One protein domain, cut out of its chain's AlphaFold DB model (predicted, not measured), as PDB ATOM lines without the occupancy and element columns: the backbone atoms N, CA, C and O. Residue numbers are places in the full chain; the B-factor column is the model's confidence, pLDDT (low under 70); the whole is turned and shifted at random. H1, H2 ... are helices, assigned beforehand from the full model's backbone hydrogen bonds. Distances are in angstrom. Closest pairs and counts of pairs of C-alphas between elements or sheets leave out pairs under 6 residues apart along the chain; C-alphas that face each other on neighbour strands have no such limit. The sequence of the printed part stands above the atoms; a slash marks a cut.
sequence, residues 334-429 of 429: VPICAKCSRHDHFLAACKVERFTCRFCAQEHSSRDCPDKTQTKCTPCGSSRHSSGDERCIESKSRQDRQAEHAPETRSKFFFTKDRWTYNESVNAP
ATOM      1  N   VAL A 334     215.001 293.108 237.097       85.00
ATOM      2  CA  VAL A 334     216.188 293.854 237.545       85.00
ATOM      3  C   VAL A 334     216.086 295.290 237.020       85.00
ATOM      4  O   VAL A 334     216.156 295.501 235.805       85.00
ATOM      5  N   PRO A 335     215.916 296.286 237.905       87.06
ATOM      6  CA  PRO A 335     215.683 297.648 237.470       87.06
ATOM      7  C   PRO A 335     216.926 298.220 236.781       87.06
ATOM      8  O   PRO A 335     218.071 297.866 237.086       87.06
ATOM      9  N   ILE A 336     216.679 299.142 235.855       91.81
ATOM     10  CA  ILE A 336     217.691 300.032 235.288       91.81
ATOM     11  C   ILE A 336     217.410 301.457 235.750       91.81
ATOM     12  O   ILE A 336     216.257 301.873 235.887       91.81
ATOM     13  N   CYS A 337     218.468 302.222 235.980       94.31
ATOM     14  CA  CYS A 337     218.382 303.632 236.295       94.31
ATOM     15  C   CYS A 337     217.712 304.382 235.138       94.31
ATOM     16  O   CYS A 337     218.187 304.339 234.006       94.31
ATOM     17  N   ALA A 338     216.647 305.134 235.426       92.00
ATOM     18  CA  ALA A 338     215.936 305.923 234.419       92.00
ATOM     19  C   ALA A 338     216.785 307.051 233.793       92.00
ATOM     20  O   ALA A 338     216.378 307.620 232.783       92.00
ATOM     21  N   LYS A 339     217.941 307.382 234.395       95.19
ATOM     22  CA  LYS A 339     218.864 308.411 233.900       95.19
ATOM     23  C   LYS A 339     219.894 307.858 232.932       95.19
ATOM     24  O   LYS A 339     219.973 308.333 231.815       95.19
ATOM     25  N   CYS A 340     220.675 306.870 233.358       95.44
ATOM     26  CA  CYS A 340     221.816 306.358 232.593       95.44
ATOM     27  C   CYS A 340     221.558 304.985 231.953       95.44
ATOM     28  O   CYS A 340     222.451 304.431 231.317       95.44
ATOM     29  N   SER A 341     220.370 304.403 232.150       93.81
ATOM     30  CA  SER A 341     219.979 303.083 231.633       93.81
ATOM     31  C   SER A 341     220.887 301.920 232.079       93.81
ATOM     32  O   SER A 341     220.902 300.868 231.443       93.81
ATOM     33  N   ARG A 342     221.623 302.079 233.193       92.56
ATOM     34  CA  ARG A 342     222.480 301.042 233.806       92.56
ATOM     35  C   ARG A 342     221.865 300.447 235.072       92.56
ATOM     36  O   ARG A 342     220.954 301.025 235.657       92.56
ATOM     37  N   HIS A 343     222.376 299.297 235.493       91.31
ATOM     38  CA  HIS A 343     221.948 298.593 236.703       91.31
ATOM     39  C   HIS A 343     222.532 299.206 237.998       91.31
ATOM     40  O   HIS A 343     223.266 300.197 237.970       91.31
ATOM     41  N   ASP A 344     222.178 298.603 239.137       87.88
ATOM     42  CA  ASP A 344     222.743 298.811 240.486       87.88
ATOM     43  C   ASP A 344     222.368 300.103 241.224       87.88
ATOM     44  O   ASP A 344     222.651 300.239 242.412       87.88
ATOM     45  N   HIS A 345     221.675 301.036 240.576       90.44
ATOM     46  CA  HIS A 345     221.183 302.242 241.237       90.44
ATOM     47  C   HIS A 345     219.903 302.771 240.593       90.44
ATOM     48  O   HIS A 345     219.575 302.474 239.444       90.44
ATOM     49  N   PHE A 346     219.184 303.596 241.349       90.44
ATOM     50  CA  PHE A 346     218.029 304.344 240.863       90.44
ATOM     51  C   PHE A 346     218.408 305.798 240.577       90.44
ATOM     52  O   PHE A 346     219.482 306.264 240.958       90.44
ATOM     53  N   LEU A 347     217.485 306.530 239.947       91.25
ATOM     54  CA  LEU A 347     217.645 307.936 239.569       91.25
ATOM     55  C   LEU A 347     218.199 308.810 240.710       91.25
ATOM     56  O   LEU A 347     219.121 309.584 240.477       91.25
ATOM     57  N   ALA A 348     217.692 308.635 241.935       89.75
ATOM     58  CA  ALA A 348     218.082 309.426 243.106       89.75
ATOM     59  C   ALA A 348     219.556 309.263 243.525       89.75
ATOM     60  O   ALA A 348     220.114 310.158 244.146       89.75
ATOM     61  N   ALA A 349     220.187 308.136 243.185       90.75
ATOM     62  CA  ALA A 349     221.591 307.851 243.495       90.75
ATOM     63  C   ALA A 349     222.491 307.922 242.245       90.75
ATOM     64  O   ALA A 349     223.653 307.515 242.284       90.75
ATOM     65  N   CYS A 350     221.959 308.395 241.112       95.19
ATOM     66  CA  CYS A 350     222.701 308.458 239.862       95.19
ATOM     67  C   CYS A 350     223.652 309.656 239.847       95.19
ATOM     68  O   CYS A 350     223.217 310.802 239.915       95.19
ATOM     69  N   LYS A 351     224.949 309.376 239.689       94.88
ATOM     70  CA  LYS A 351     226.008 310.396 239.609       94.88
ATOM     71  C   LYS A 351     226.225 310.955 238.199       94.88
ATOM     72  O   LYS A 351     227.045 311.843 238.021       94.88
ATOM     73  N   VAL A 352     225.533 310.418 237.192       94.44
ATOM     74  CA  VAL A 352     225.667 310.887 235.808       94.44
ATOM     75  C   VAL A 352     224.913 312.207 235.650       94.44
ATOM     76  O   VAL A 352     223.763 312.335 236.082       94.44
ATOM     77  N   GLU A 353     225.550 313.188 235.021       93.62
ATOM     78  CA  GLU A 353     224.947 314.501 234.780       93.62
ATOM     79  C   GLU A 353     223.856 314.421 233.710       93.62
ATOM     80  O   GLU A 353     222.714 314.826 233.943       93.62
ATOM     81  N   ARG A 354     224.191 313.815 232.568       94.31
ATOM     82  CA  ARG A 354     223.354 313.741 231.365       94.31
ATOM     83  C   ARG A 354     222.511 312.465 231.313       94.31
ATOM     84  O   ARG A 354     222.868 311.429 231.874       94.31
ATOM     85  N   PHE A 355     221.368 312.543 230.637       96.25
ATOM     86  CA  PHE A 355     220.510 311.382 230.405       96.25
ATOM     87  C   PHE A 355     221.039 310.530 229.252       96.25
ATOM     88  O   PHE A 355     221.551 311.040 228.263       96.25
ATOM     89  N   THR A 356     220.853 309.222 229.367       96.19
ATOM     90  CA  THR A 356     221.075 308.236 228.314       96.19
ATOM     91  C   THR A 356     219.738 307.599 227.975       96.19
ATOM     92  O   THR A 356     219.111 306.945 228.817       96.19
ATOM     93  N   CYS A 357     219.311 307.771 226.730       95.44
ATOM     94  CA  CYS A 357     218.045 307.263 226.241       95.44
ATOM     95  C   CYS A 357     217.977 305.736 226.345       95.44
ATOM     96  O   CYS A 357     218.843 305.022 225.841       95.44
ATOM     97  N   ARG A 358     216.905 305.222 226.953       94.12
ATOM     98  CA  ARG A 358     216.640 303.786 227.107       94.12
ATOM     99  C   ARG A 358     216.509 303.079 225.758       94.12
ATOM    100  O   ARG A 358     216.857 301.902 225.665       94.12
ATOM    101  N   PHE A 359     215.985 303.780 224.750       94.75
ATOM    102  CA  PHE A 359     215.704 303.224 223.431       94.75
ATOM    103  C   PHE A 359     216.956 303.175 222.568       94.75
ATOM    104  O   PHE A 359     217.355 302.076 222.221       94.75
ATOM    105  N   CYS A 360     217.597 304.313 222.291       94.75
ATOM    106  CA  CYS A 360     218.694 304.413 221.317       94.75
ATOM    107  C   CYS A 360     220.093 304.632 221.927       94.75
ATOM    108  O   CYS A 360     221.073 304.767 221.191       94.75
ATOM    109  N   ALA A 361     220.208 304.674 223.260       94.62
ATOM    110  CA  ALA A 361     221.448 304.910 224.012       94.62
ATOM    111  C   ALA A 361     222.165 306.250 223.730       94.62
ATOM    112  O   ALA A 361     223.320 306.409 224.124       94.62
ATOM    113  N   GLN A 362     221.496 307.209 223.083       94.75
ATOM    114  CA  GLN A 362     222.013 308.563 222.845       94.75
ATOM    115  C   GLN A 362     221.748 309.503 224.027       94.75
ATOM    116  O   GLN A 362     220.976 309.187 224.936       94.75
ATOM    117  N   GLU A 363     222.385 310.673 224.008       95.56
ATOM    118  CA  GLU A 363     222.273 311.677 225.065       95.56
ATOM    119  C   GLU A 363     220.967 312.482 224.962       95.56
ATOM    120  O   GLU A 363     220.906 313.529 224.327       95.56
ATOM    121  N   HIS A 364     219.900 311.962 225.565       94.00
ATOM    122  CA  HIS A 364     218.641 312.669 225.811       94.00
ATOM    123  C   HIS A 364     217.769 311.877 226.789       94.00
ATOM    124  O   HIS A 364     217.984 310.687 227.047       94.00
ATOM    125  N   SER A 365     216.748 312.535 227.336       93.62
ATOM    126  CA  SER A 365     215.700 311.871 228.108       93.62
ATOM    127  C   SER A 365     214.908 310.917 227.208       93.62
ATOM    128  O   SER A 365     214.511 311.266 226.103       93.62
ATOM    129  N   SER A 366     214.613 309.709 227.698       92.19
ATOM    130  CA  SER A 366     213.873 308.691 226.925       92.19
ATOM    131  C   SER A 366     212.469 309.140 226.492       92.19
ATOM    132  O   SER A 366     211.872 308.521 225.611       92.19
ATOM    133  N   ARG A 367     211.919 310.181 227.133       90.19
ATOM    134  CA  ARG A 367     210.627 310.776 226.761       90.19
ATOM    135  C   ARG A 367     210.715 311.527 225.436       90.19
ATOM    136  O   ARG A 367     209.778 311.445 224.652       90.19
ATOM    137  N   ASP A 368     211.867 312.133 225.178       93.31
ATOM    138  CA  ASP A 368     212.133 313.056 224.071       93.31
ATOM    139  C   ASP A 368     212.888 312.361 222.929       93.31
ATOM    140  O   ASP A 368     213.527 312.995 222.097       93.31
ATOM    141  N   CYS A 369     212.857 311.025 222.912       94.19
ATOM    142  CA  CYS A 369     213.545 310.238 221.904       94.19
ATOM    143  C   CYS A 369     212.878 310.429 220.531       94.19
ATOM    144  O   CYS A 369     211.700 310.074 220.405       94.19
ATOM    145  N   PRO A 370     213.608 310.934 219.515       93.56
ATOM    146  CA  PRO A 370     213.040 311.219 218.197       93.56
ATOM    147  C   PRO A 370     212.677 309.942 217.432       93.56
ATOM    148  O   PRO A 370     211.749 309.948 216.630       93.56
ATOM    149  N   ASP A 371     213.379 308.839 217.705       91.56
ATOM    150  CA  ASP A 371     213.135 307.541 217.088       91.56
ATOM    151  C   ASP A 371     213.309 306.412 218.114       91.56
ATOM    152  O   ASP A 371     214.421 306.022 218.479       91.56
ATOM    153  N   LYS A 372     212.179 305.867 218.577       91.44
ATOM    154  CA  LYS A 372     212.136 304.754 219.542       91.44
ATOM    155  C   LYS A 372     212.347 303.384 218.887       91.44
ATOM    156  O   LYS A 372     212.452 302.392 219.606       91.44
ATOM    157  N   THR A 373     212.389 303.320 217.555       89.06
ATOM    158  CA  THR A 373     212.581 302.076 216.792       89.06
ATOM    159  C   THR A 373     214.058 301.736 216.609       89.06
ATOM    160  O   THR A 373     214.414 300.559 216.564       89.06
ATOM    161  N   GLN A 374     214.936 302.745 216.603       88.94
ATOM    162  CA  GLN A 374     216.386 302.560 216.636       88.94
ATOM    163  C   GLN A 374     216.844 302.100 218.017       88.94
ATOM    164  O   GLN A 374     217.262 302.883 218.871       88.94
ATOM    165  N   THR A 375     216.747 300.796 218.248       92.94
ATOM    166  CA  THR A 375     217.071 300.231 219.549       92.94
ATOM    167  C   THR A 375     218.571 300.037 219.741       92.94
ATOM    168  O   THR A 375     219.254 299.487 218.885       92.94
ATOM    169  N   LYS A 376     219.079 300.437 220.905       95.44
ATOM    170  CA  LYS A 376     220.412 300.133 221.410       95.44
ATOM    171  C   LYS A 376     220.358 299.979 222.927       95.44
ATOM    172  O   LYS A 376     219.985 300.892 223.662       95.44
ATOM    173  N   CYS A 377     220.750 298.808 223.398       95.50
ATOM    174  CA  CYS A 377     220.781 298.450 224.804       95.50
ATOM    175  C   CYS A 377     222.076 298.959 225.447       95.50
ATOM    176  O   CYS A 377     223.166 298.522 225.086       95.50
ATOM    177  N   THR A 378     221.980 299.867 226.418       95.38
ATOM    178  CA  THR A 378     223.136 300.393 227.158       95.38
ATOM    179  C   THR A 378     223.840 299.314 227.993       95.38
ATOM    180  O   THR A 378     225.068 299.293 227.966       95.38
ATOM    181  N   PRO A 379     223.135 298.400 228.697       93.94
ATOM    182  CA  PRO A 379     223.791 297.340 229.467       93.94
ATOM    183  C   PRO A 379     224.619 296.344 228.644       93.94
ATOM    184  O   PRO A 379     225.735 296.034 229.039       93.94
ATOM    185  N   CYS A 380     224.089 295.833 227.526       94.25
ATOM    186  CA  CYS A 380     224.738 294.753 226.762       94.25
ATOM    187  C   CYS A 380     225.285 295.181 225.388       94.25
ATOM    188  O   CYS A 380     225.874 294.368 224.684       94.25
ATOM    189  N   GLY A 381     225.053 296.427 224.969       94.00
ATOM    190  CA  GLY A 381     225.504 296.971 223.683       94.00
ATOM    191  C   GLY A 381     224.701 296.525 222.453       94.00
ATOM    192  O   GLY A 381     224.986 296.995 221.354       94.00
ATOM    193  N   SER A 382     223.705 295.645 222.601       94.25
ATOM    194  CA  SER A 382     222.932 295.103 221.472       94.25
ATOM    195  C   SER A 382     222.090 296.166 220.768       94.25
ATOM    196  O   SER A 382     221.408 296.944 221.427       94.25
ATOM    197  N   SER A 383     222.050 296.139 219.436       94.50
ATOM    198  CA  SER A 383     221.145 296.959 218.616       94.50
ATOM    199  C   SER A 383     219.792 296.295 218.311       94.50
ATOM    200  O   SER A 383     218.978 296.848 217.580       94.50
ATOM    201  N   ARG A 384     219.535 295.090 218.841       92.50
ATOM    202  CA  ARG A 384     218.304 294.319 218.561       92.50
ATOM    203  C   ARG A 384     217.165 294.582 219.551       92.50
ATOM    204  O   ARG A 384     216.055 294.095 219.348       92.50
ATOM    205  N   HIS A 385     217.463 295.250 220.661       93.62
ATOM    206  CA  HIS A 385     216.503 295.561 221.713       93.62
ATOM    207  C   HIS A 385     216.919 296.810 222.493       93.62
ATOM    208  O   HIS A 385     218.094 297.176 222.534       93.62
ATOM    209  N   SER A 386     215.945 297.474 223.120       94.31
ATOM    210  CA  SER A 386     216.181 298.628 223.995       94.31
ATOM    211  C   SER A 386     216.656 298.197 225.384       94.31
ATOM    212  O   SER A 386     216.425 297.065 225.805       94.31
ATOM    213  N   SER A 387     217.252 299.109 226.149       93.50
ATOM    214  CA  SER A 387     217.657 298.825 227.531       93.50
ATOM    215  C   SER A 387     216.469 298.360 228.385       93.50
ATOM    216  O   SER A 387     215.372 298.909 228.288       93.50
ATOM    217  N   GLY A 388     216.677 297.353 229.235       86.69
ATOM    218  CA  GLY A 388     215.638 296.790 230.109       86.69
ATOM    219  C   GLY A 388     214.583 295.933 229.398       86.69
ATOM    220  O   GLY A 388     213.524 295.697 229.971       86.69
ATOM    221  N   ASP A 389     214.836 295.530 228.153       90.12
ATOM    222  CA  ASP A 389     214.111 294.457 227.465       90.12
ATOM    223  C   ASP A 389     214.501 293.088 228.059       90.12
ATOM    224  O   ASP A 389     215.647 292.884 228.468       90.12
ATOM    225  N   GLU A 390     213.563 292.140 228.091       87.38
ATOM    226  CA  GLU A 390     213.770 290.785 228.632       87.38
ATOM    227  C   GLU A 390     214.819 289.977 227.849       87.38
ATOM    228  O   GLU A 390     215.425 289.048 228.384       87.38
ATOM    229  N   ARG A 391     215.096 290.359 226.596       90.12
ATOM    230  CA  ARG A 391     216.124 289.747 225.738       90.12
ATOM    231  C   ARG A 391     217.550 290.186 226.089       90.12
ATOM    232  O   ARG A 391     218.506 289.704 225.478       90.12
ATOM    233  N   CYS A 392     217.726 291.102 227.043       92.00
ATOM    234  CA  CYS A 392     219.040 291.572 227.465       92.00
ATOM    235  C   CYS A 392     219.792 290.508 228.280       92.00
ATOM    236  O   CYS A 392     219.405 290.177 229.402       92.00
ATOM    237  N   ILE A 393     220.923 290.032 227.751       92.44
ATOM    238  CA  ILE A 393     221.758 289.008 228.399       92.44
ATOM    239  C   ILE A 393     222.323 289.455 229.756       92.44
ATOM    240  O   ILE A 393     222.389 288.650 230.679       92.44
ATOM    241  N   GLU A 394     222.666 290.736 229.904       92.50
ATOM    242  CA  GLU A 394     223.196 291.290 231.158       92.50
ATOM    243  C   GLU A 394     222.100 291.346 232.228       92.50
ATOM    244  O   GLU A 394     222.302 290.955 233.377       92.50
ATOM    245  N   SER A 395     220.893 291.769 231.840       90.06
ATOM    246  CA  SER A 395     219.743 291.782 232.744       90.06
ATOM    247  C   SER A 395     219.339 290.363 233.144       90.06
ATOM    248  O   SER A 395     219.066 290.130 234.320       90.06
ATOM    249  N   LYS A 396     219.375 289.407 232.206       88.62
ATOM    250  CA  LYS A 396     219.121 287.988 232.479       88.62
ATOM    251  C   LYS A 396     220.155 287.393 233.435       88.62
ATOM    252  O   LYS A 396     219.770 286.820 234.445       88.62
ATOM    253  N   SER A 397     221.449 287.618 233.196       89.50
ATOM    254  CA  SER A 397     222.516 287.153 234.093       89.50
ATOM    255  C   SER A 397     222.347 287.693 235.519       89.50
ATOM    256  O   SER A 397     222.510 286.965 236.498       89.50
ATOM    257  N   ARG A 398     221.941 288.960 235.669       89.75
ATOM    258  CA  ARG A 398     221.645 289.542 236.987       89.75
ATOM    259  C   ARG A 398     220.402 288.946 237.638       89.75
ATOM    260  O   ARG A 398     220.420 288.726 238.846       89.75
ATOM    261  N   GLN A 399     219.348 288.678 236.867       85.88
ATOM    262  CA  GLN A 399     218.168 287.963 237.362       85.88
ATOM    263  C   GLN A 399     218.545 286.557 237.842       85.88
ATOM    264  O   GLN A 399     218.112 286.155 238.918       85.88
ATOM    265  N   ASP A 400     219.399 285.847 237.101       84.69
ATOM    266  CA  ASP A 400     219.894 284.522 237.478       84.69
ATOM    267  C   ASP A 400     220.660 284.577 238.810       84.69
ATOM    268  O   ASP A 400     220.337 283.830 239.731       84.69
ATOM    269  N   ARG A 401     221.575 285.540 238.983       86.06
ATOM    270  CA  ARG A 401     222.286 285.753 240.260       86.06
ATOM    271  C   ARG A 401     221.344 286.087 241.417       86.06
ATOM    272  O   ARG A 401     221.537 285.613 242.533       86.06
ATOM    273  N   GLN A 402     220.318 286.908 241.184       83.56
ATOM    274  CA  GLN A 402     219.305 287.181 242.209       83.56
ATOM    275  C   GLN A 402     218.523 285.914 242.570       83.56
ATOM    276  O   GLN A 402     218.231 285.686 243.744       83.56
ATOM    277  N   ALA A 403     218.230 285.066 241.586       81.44
ATOM    278  CA  ALA A 403     217.529 283.810 241.793       81.44
ATOM    279  C   ALA A 403     218.368 282.753 242.531       81.44
ATOM    280  O   ALA A 403     217.803 281.975 243.291       81.44
ATOM    281  N   GLU A 404     219.695 282.743 242.392       81.31
ATOM    282  CA  GLU A 404     220.568 281.849 243.176       81.31
ATOM    283  C   GLU A 404     220.384 282.055 244.692       81.31
ATOM    284  O   GLU A 404     220.320 281.090 245.466       81.31
ATOM    285  N   HIS A 405     220.238 283.318 245.107       80.19
ATOM    286  CA  HIS A 405     220.001 283.710 246.498       80.19
ATOM    287  C   HIS A 405     218.517 283.678 246.894       80.19
ATOM    288  O   HIS A 405     218.189 283.387 248.044       80.19
ATOM    289  N   ALA A 406     217.617 283.966 245.955       82.31
ATOM    290  CA  ALA A 406     216.174 284.010 246.160       82.31
ATOM    291  C   ALA A 406     215.451 283.191 245.071       82.31
ATOM    292  O   ALA A 406     214.848 283.779 244.168       82.31
ATOM    293  N   PRO A 407     215.470 281.846 245.155       81.25
ATOM    294  CA  PRO A 407     215.010 280.964 244.072       81.25
ATOM    295  C   PRO A 407     213.522 281.111 243.755       81.25
ATOM    296  O   PRO A 407     213.111 280.966 242.607       81.25
ATOM    297  N   GLU A 408     212.716 281.512 244.741       85.44
ATOM    298  CA  GLU A 408     211.307 281.842 244.526       85.44
ATOM    299  C   GLU A 408     211.115 282.941 243.468       85.44
ATOM    300  O   GLU A 408     210.076 282.966 242.823       85.44
ATOM    301  N   THR A 409     212.089 283.823 243.223       82.06
ATOM    302  CA  THR A 409     211.971 284.911 242.230       82.06
ATOM    303  C   THR A 409     211.677 284.396 240.817       82.06
ATOM    304  O   THR A 409     211.003 285.084 240.058       82.06
ATOM    305  N   ARG A 410     212.130 283.181 240.471       77.44
ATOM    306  CA  ARG A 410     211.874 282.538 239.166       77.44
ATOM    307  C   ARG A 410     210.638 281.648 239.146       77.44
ATOM    308  O   ARG A 410     210.246 281.180 238.084       77.44
ATOM    309  N   SER A 411     210.050 281.372 240.304       85.31
ATOM    310  CA  SER A 411     208.873 280.516 240.387       85.31
ATOM    311  C   SER A 411     207.620 281.279 239.978       85.31
ATOM    312  O   SER A 411     207.420 282.429 240.389       85.31
ATOM    313  N   LYS A 412     206.748 280.599 239.228       87.88
ATOM    314  CA  LYS A 412     205.404 281.075 238.883       87.88
ATOM    315  C   LYS A 412     204.536 281.252 240.131       87.88
ATOM    316  O   LYS A 412     203.660 282.113 240.141       87.88
ATOM    317  N   PHE A 413     204.822 280.493 241.188       91.88
ATOM    318  CA  PHE A 413     204.074 280.474 242.439       91.88
ATOM    319  C   PHE A 413     204.887 281.058 243.600       91.88
ATOM    320  O   PHE A 413     206.102 281.271 243.534       91.88
ATOM    321  N   PHE A 414     204.201 281.370 244.689       92.88
ATOM    322  CA  PHE A 414     204.829 281.625 245.977       92.88
ATOM    323  C   PHE A 414     205.084 280.297 246.676       92.88
ATOM    324  O   PHE A 414     204.228 279.415 246.681       92.88
ATOM    325  N   PHE A 415     206.253 280.141 247.279       92.94
ATOM    326  CA  PHE A 415     206.606 278.916 247.971       92.94
ATOM    327  C   PHE A 415     205.718 278.733 249.197       92.94
ATOM    328  O   PHE A 415     205.543 279.635 250.020       92.94
ATOM    329  N   THR A 416     205.187 277.526 249.319       92.06
ATOM    330  CA  THR A 416     204.470 277.040 250.497       92.06
ATOM    331  C   THR A 416     205.077 275.704 250.921       92.06
ATOM    332  O   THR A 416     206.048 275.242 250.324       92.06
ATOM    333  N   LYS A 417     204.510 275.058 251.943       89.31
ATOM    334  CA  LYS A 417     204.902 273.688 252.311       89.31
ATOM    335  C   LYS A 417     204.486 272.655 251.256       89.31
ATOM    336  O   LYS A 417     204.979 271.532 251.287       89.31
ATOM    337  N   ASP A 418     203.628 273.036 250.311       89.31
ATOM    338  CA  ASP A 418     203.150 272.148 249.263       89.31
ATOM    339  C   ASP A 418     204.159 272.069 248.114       89.31
ATOM    340  O   ASP A 418     204.502 273.074 247.479       89.31
ATOM    341  N   ARG A 419     204.599 270.842 247.808       86.00
ATOM    342  CA  ARG A 419     205.694 270.567 246.865       86.00
ATOM    343  C   ARG A 419     205.489 271.144 245.469       86.00
ATOM    344  O   ARG A 419     206.447 271.553 244.818       86.00
ATOM    345  N   TRP A 420     204.249 271.190 245.000       86.62
ATOM    346  CA  TRP A 420     203.926 271.687 243.664       86.62
ATOM    347  C   TRP A 420     204.262 273.178 243.488       86.62
ATOM    348  O   TRP A 420     204.537 273.603 242.371       86.62
ATOM    349  N   THR A 421     204.335 273.958 244.575       88.81
ATOM    350  CA  THR A 421     204.621 275.404 244.503       88.81
ATOM    351  C   THR A 421     206.065 275.731 244.126       88.81
ATOM    352  O   THR A 421     206.343 276.820 243.631       88.81
ATOM    353  N   TYR A 422     206.992 274.788 244.292       85.31
ATOM    354  CA  TYR A 422     208.415 274.966 243.991       85.31
ATOM    355  C   TYR A 422     208.985 273.872 243.079       85.31
ATOM    356  O   TYR A 422     210.187 273.838 242.838       85.31
ATOM    357  N   ASN A 423     208.135 272.996 242.536       74.81
ATOM    358  CA  ASN A 423     208.547 271.980 241.570       74.81
ATOM    359  C   ASN A 423     208.764 272.612 240.184       74.81
ATOM    360  O   ASN A 423     207.857 273.227 239.622       74.81
ATOM    361  N   GLU A 424     209.955 272.455 239.613       65.69
ATOM    362  CA  GLU A 424     210.333 273.053 238.325       65.69
ATOM    363  C   GLU A 424     209.558 272.512 237.131       65.69
ATOM    364  O   GLU A 424     209.298 273.271 236.205       65.69
ATOM    365  N   SER A 425     209.101 271.259 237.169       59.88
ATOM    366  CA  SER A 425     208.249 270.704 236.103       59.88
ATOM    367  C   SER A 425     206.920 271.457 235.946       59.88
ATOM    368  O   SER A 425     206.392 271.549 234.844       59.88
ATOM    369  N   VAL A 426     206.411 272.045 237.036       58.12
ATOM    370  CA  VAL A 426     205.190 272.874 237.060       58.12
ATOM    371  C   VAL A 426     205.525 274.359 236.847       58.12
ATOM    372  O   VAL A 426     204.705 275.134 236.358       58.12
ATOM    373  N   ASN A 427     206.747 274.772 237.202       56.59
ATOM    374  CA  ASN A 427     207.220 276.154 237.107       56.59
ATOM    375  C   ASN A 427     207.938 276.492 235.783       56.59
ATOM    376  O   ASN A 427     208.235 277.667 235.560       56.59
ATOM    377  N   ALA A 428     208.198 275.514 234.908       48.72
ATOM    378  CA  ALA A 428     208.777 275.740 233.585       48.72
ATOM    379  C   ALA A 428     207.857 276.658 232.752       48.72
ATOM    380  O   ALA A 428     206.639 276.468 232.812       48.72
ATOM    381  N   PRO A 429     208.402 277.686 232.066       42.03
ATOM    382  CA  PRO A 429     207.640 278.727 231.372       42.03
ATOM    383  C   PRO A 429     206.591 278.185 230.405       42.03
ATOM    384  O   PRO A 429     206.917 277.273 229.619       42.03
TER     385      PRO A 429
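What this domain is: This is residues 334 to 429 of the 429 residues of an uncharacterized protein of Serendipita indica (strain DSM 11827) (UniProt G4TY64). Little of this model is regular structure: a large knot of loops, residues 334 to 392, makes one end, and H1 runs from it toward a smaller end of H2, H3 and the loop 411 to 423. The printed part has 96 residues, 21 of them in three named helices, H1, H2, H3 in chain order, with no named strand; the class is all helix. The whole is loose, with a radius of gyration of the C-alphas of 16.7 A, and elongated, spanning 50 by 28 by 19 A.

Where its parts are: Find C-alpha 393 at (221.758, 289.008, 228.399); from there H1, residues 393 to 405, runs 18.9 A. H2 is residues 407 to 410, and H3, residues 424 to 427, ends at (207.220, 276.154, 237.107).

How they stand to each other: Look at Ala 403 and Thr 409, the closest C-alphas of H1 and H2, 5.7 A apart: these helices only just touch, with 3 pairs within 8 A, only at the corner by their tight link, H1 with residues 402 to 403 alone. H3 is apart from H1, and only just apart from H2, at 8.2 A. In H1, 8 of 9 O i to N i+4 pairs are within hydrogen-bond range; H2 and H3 are too short for such a pair.

The domain as a whole: The C-alphas of Pro 370 and Lys 417, the two farthest apart, are 51.4 A apart. The printed part has no cut; the link from H2 to H3 is long. Look for pLDDT under 70 at residues 424 to 429.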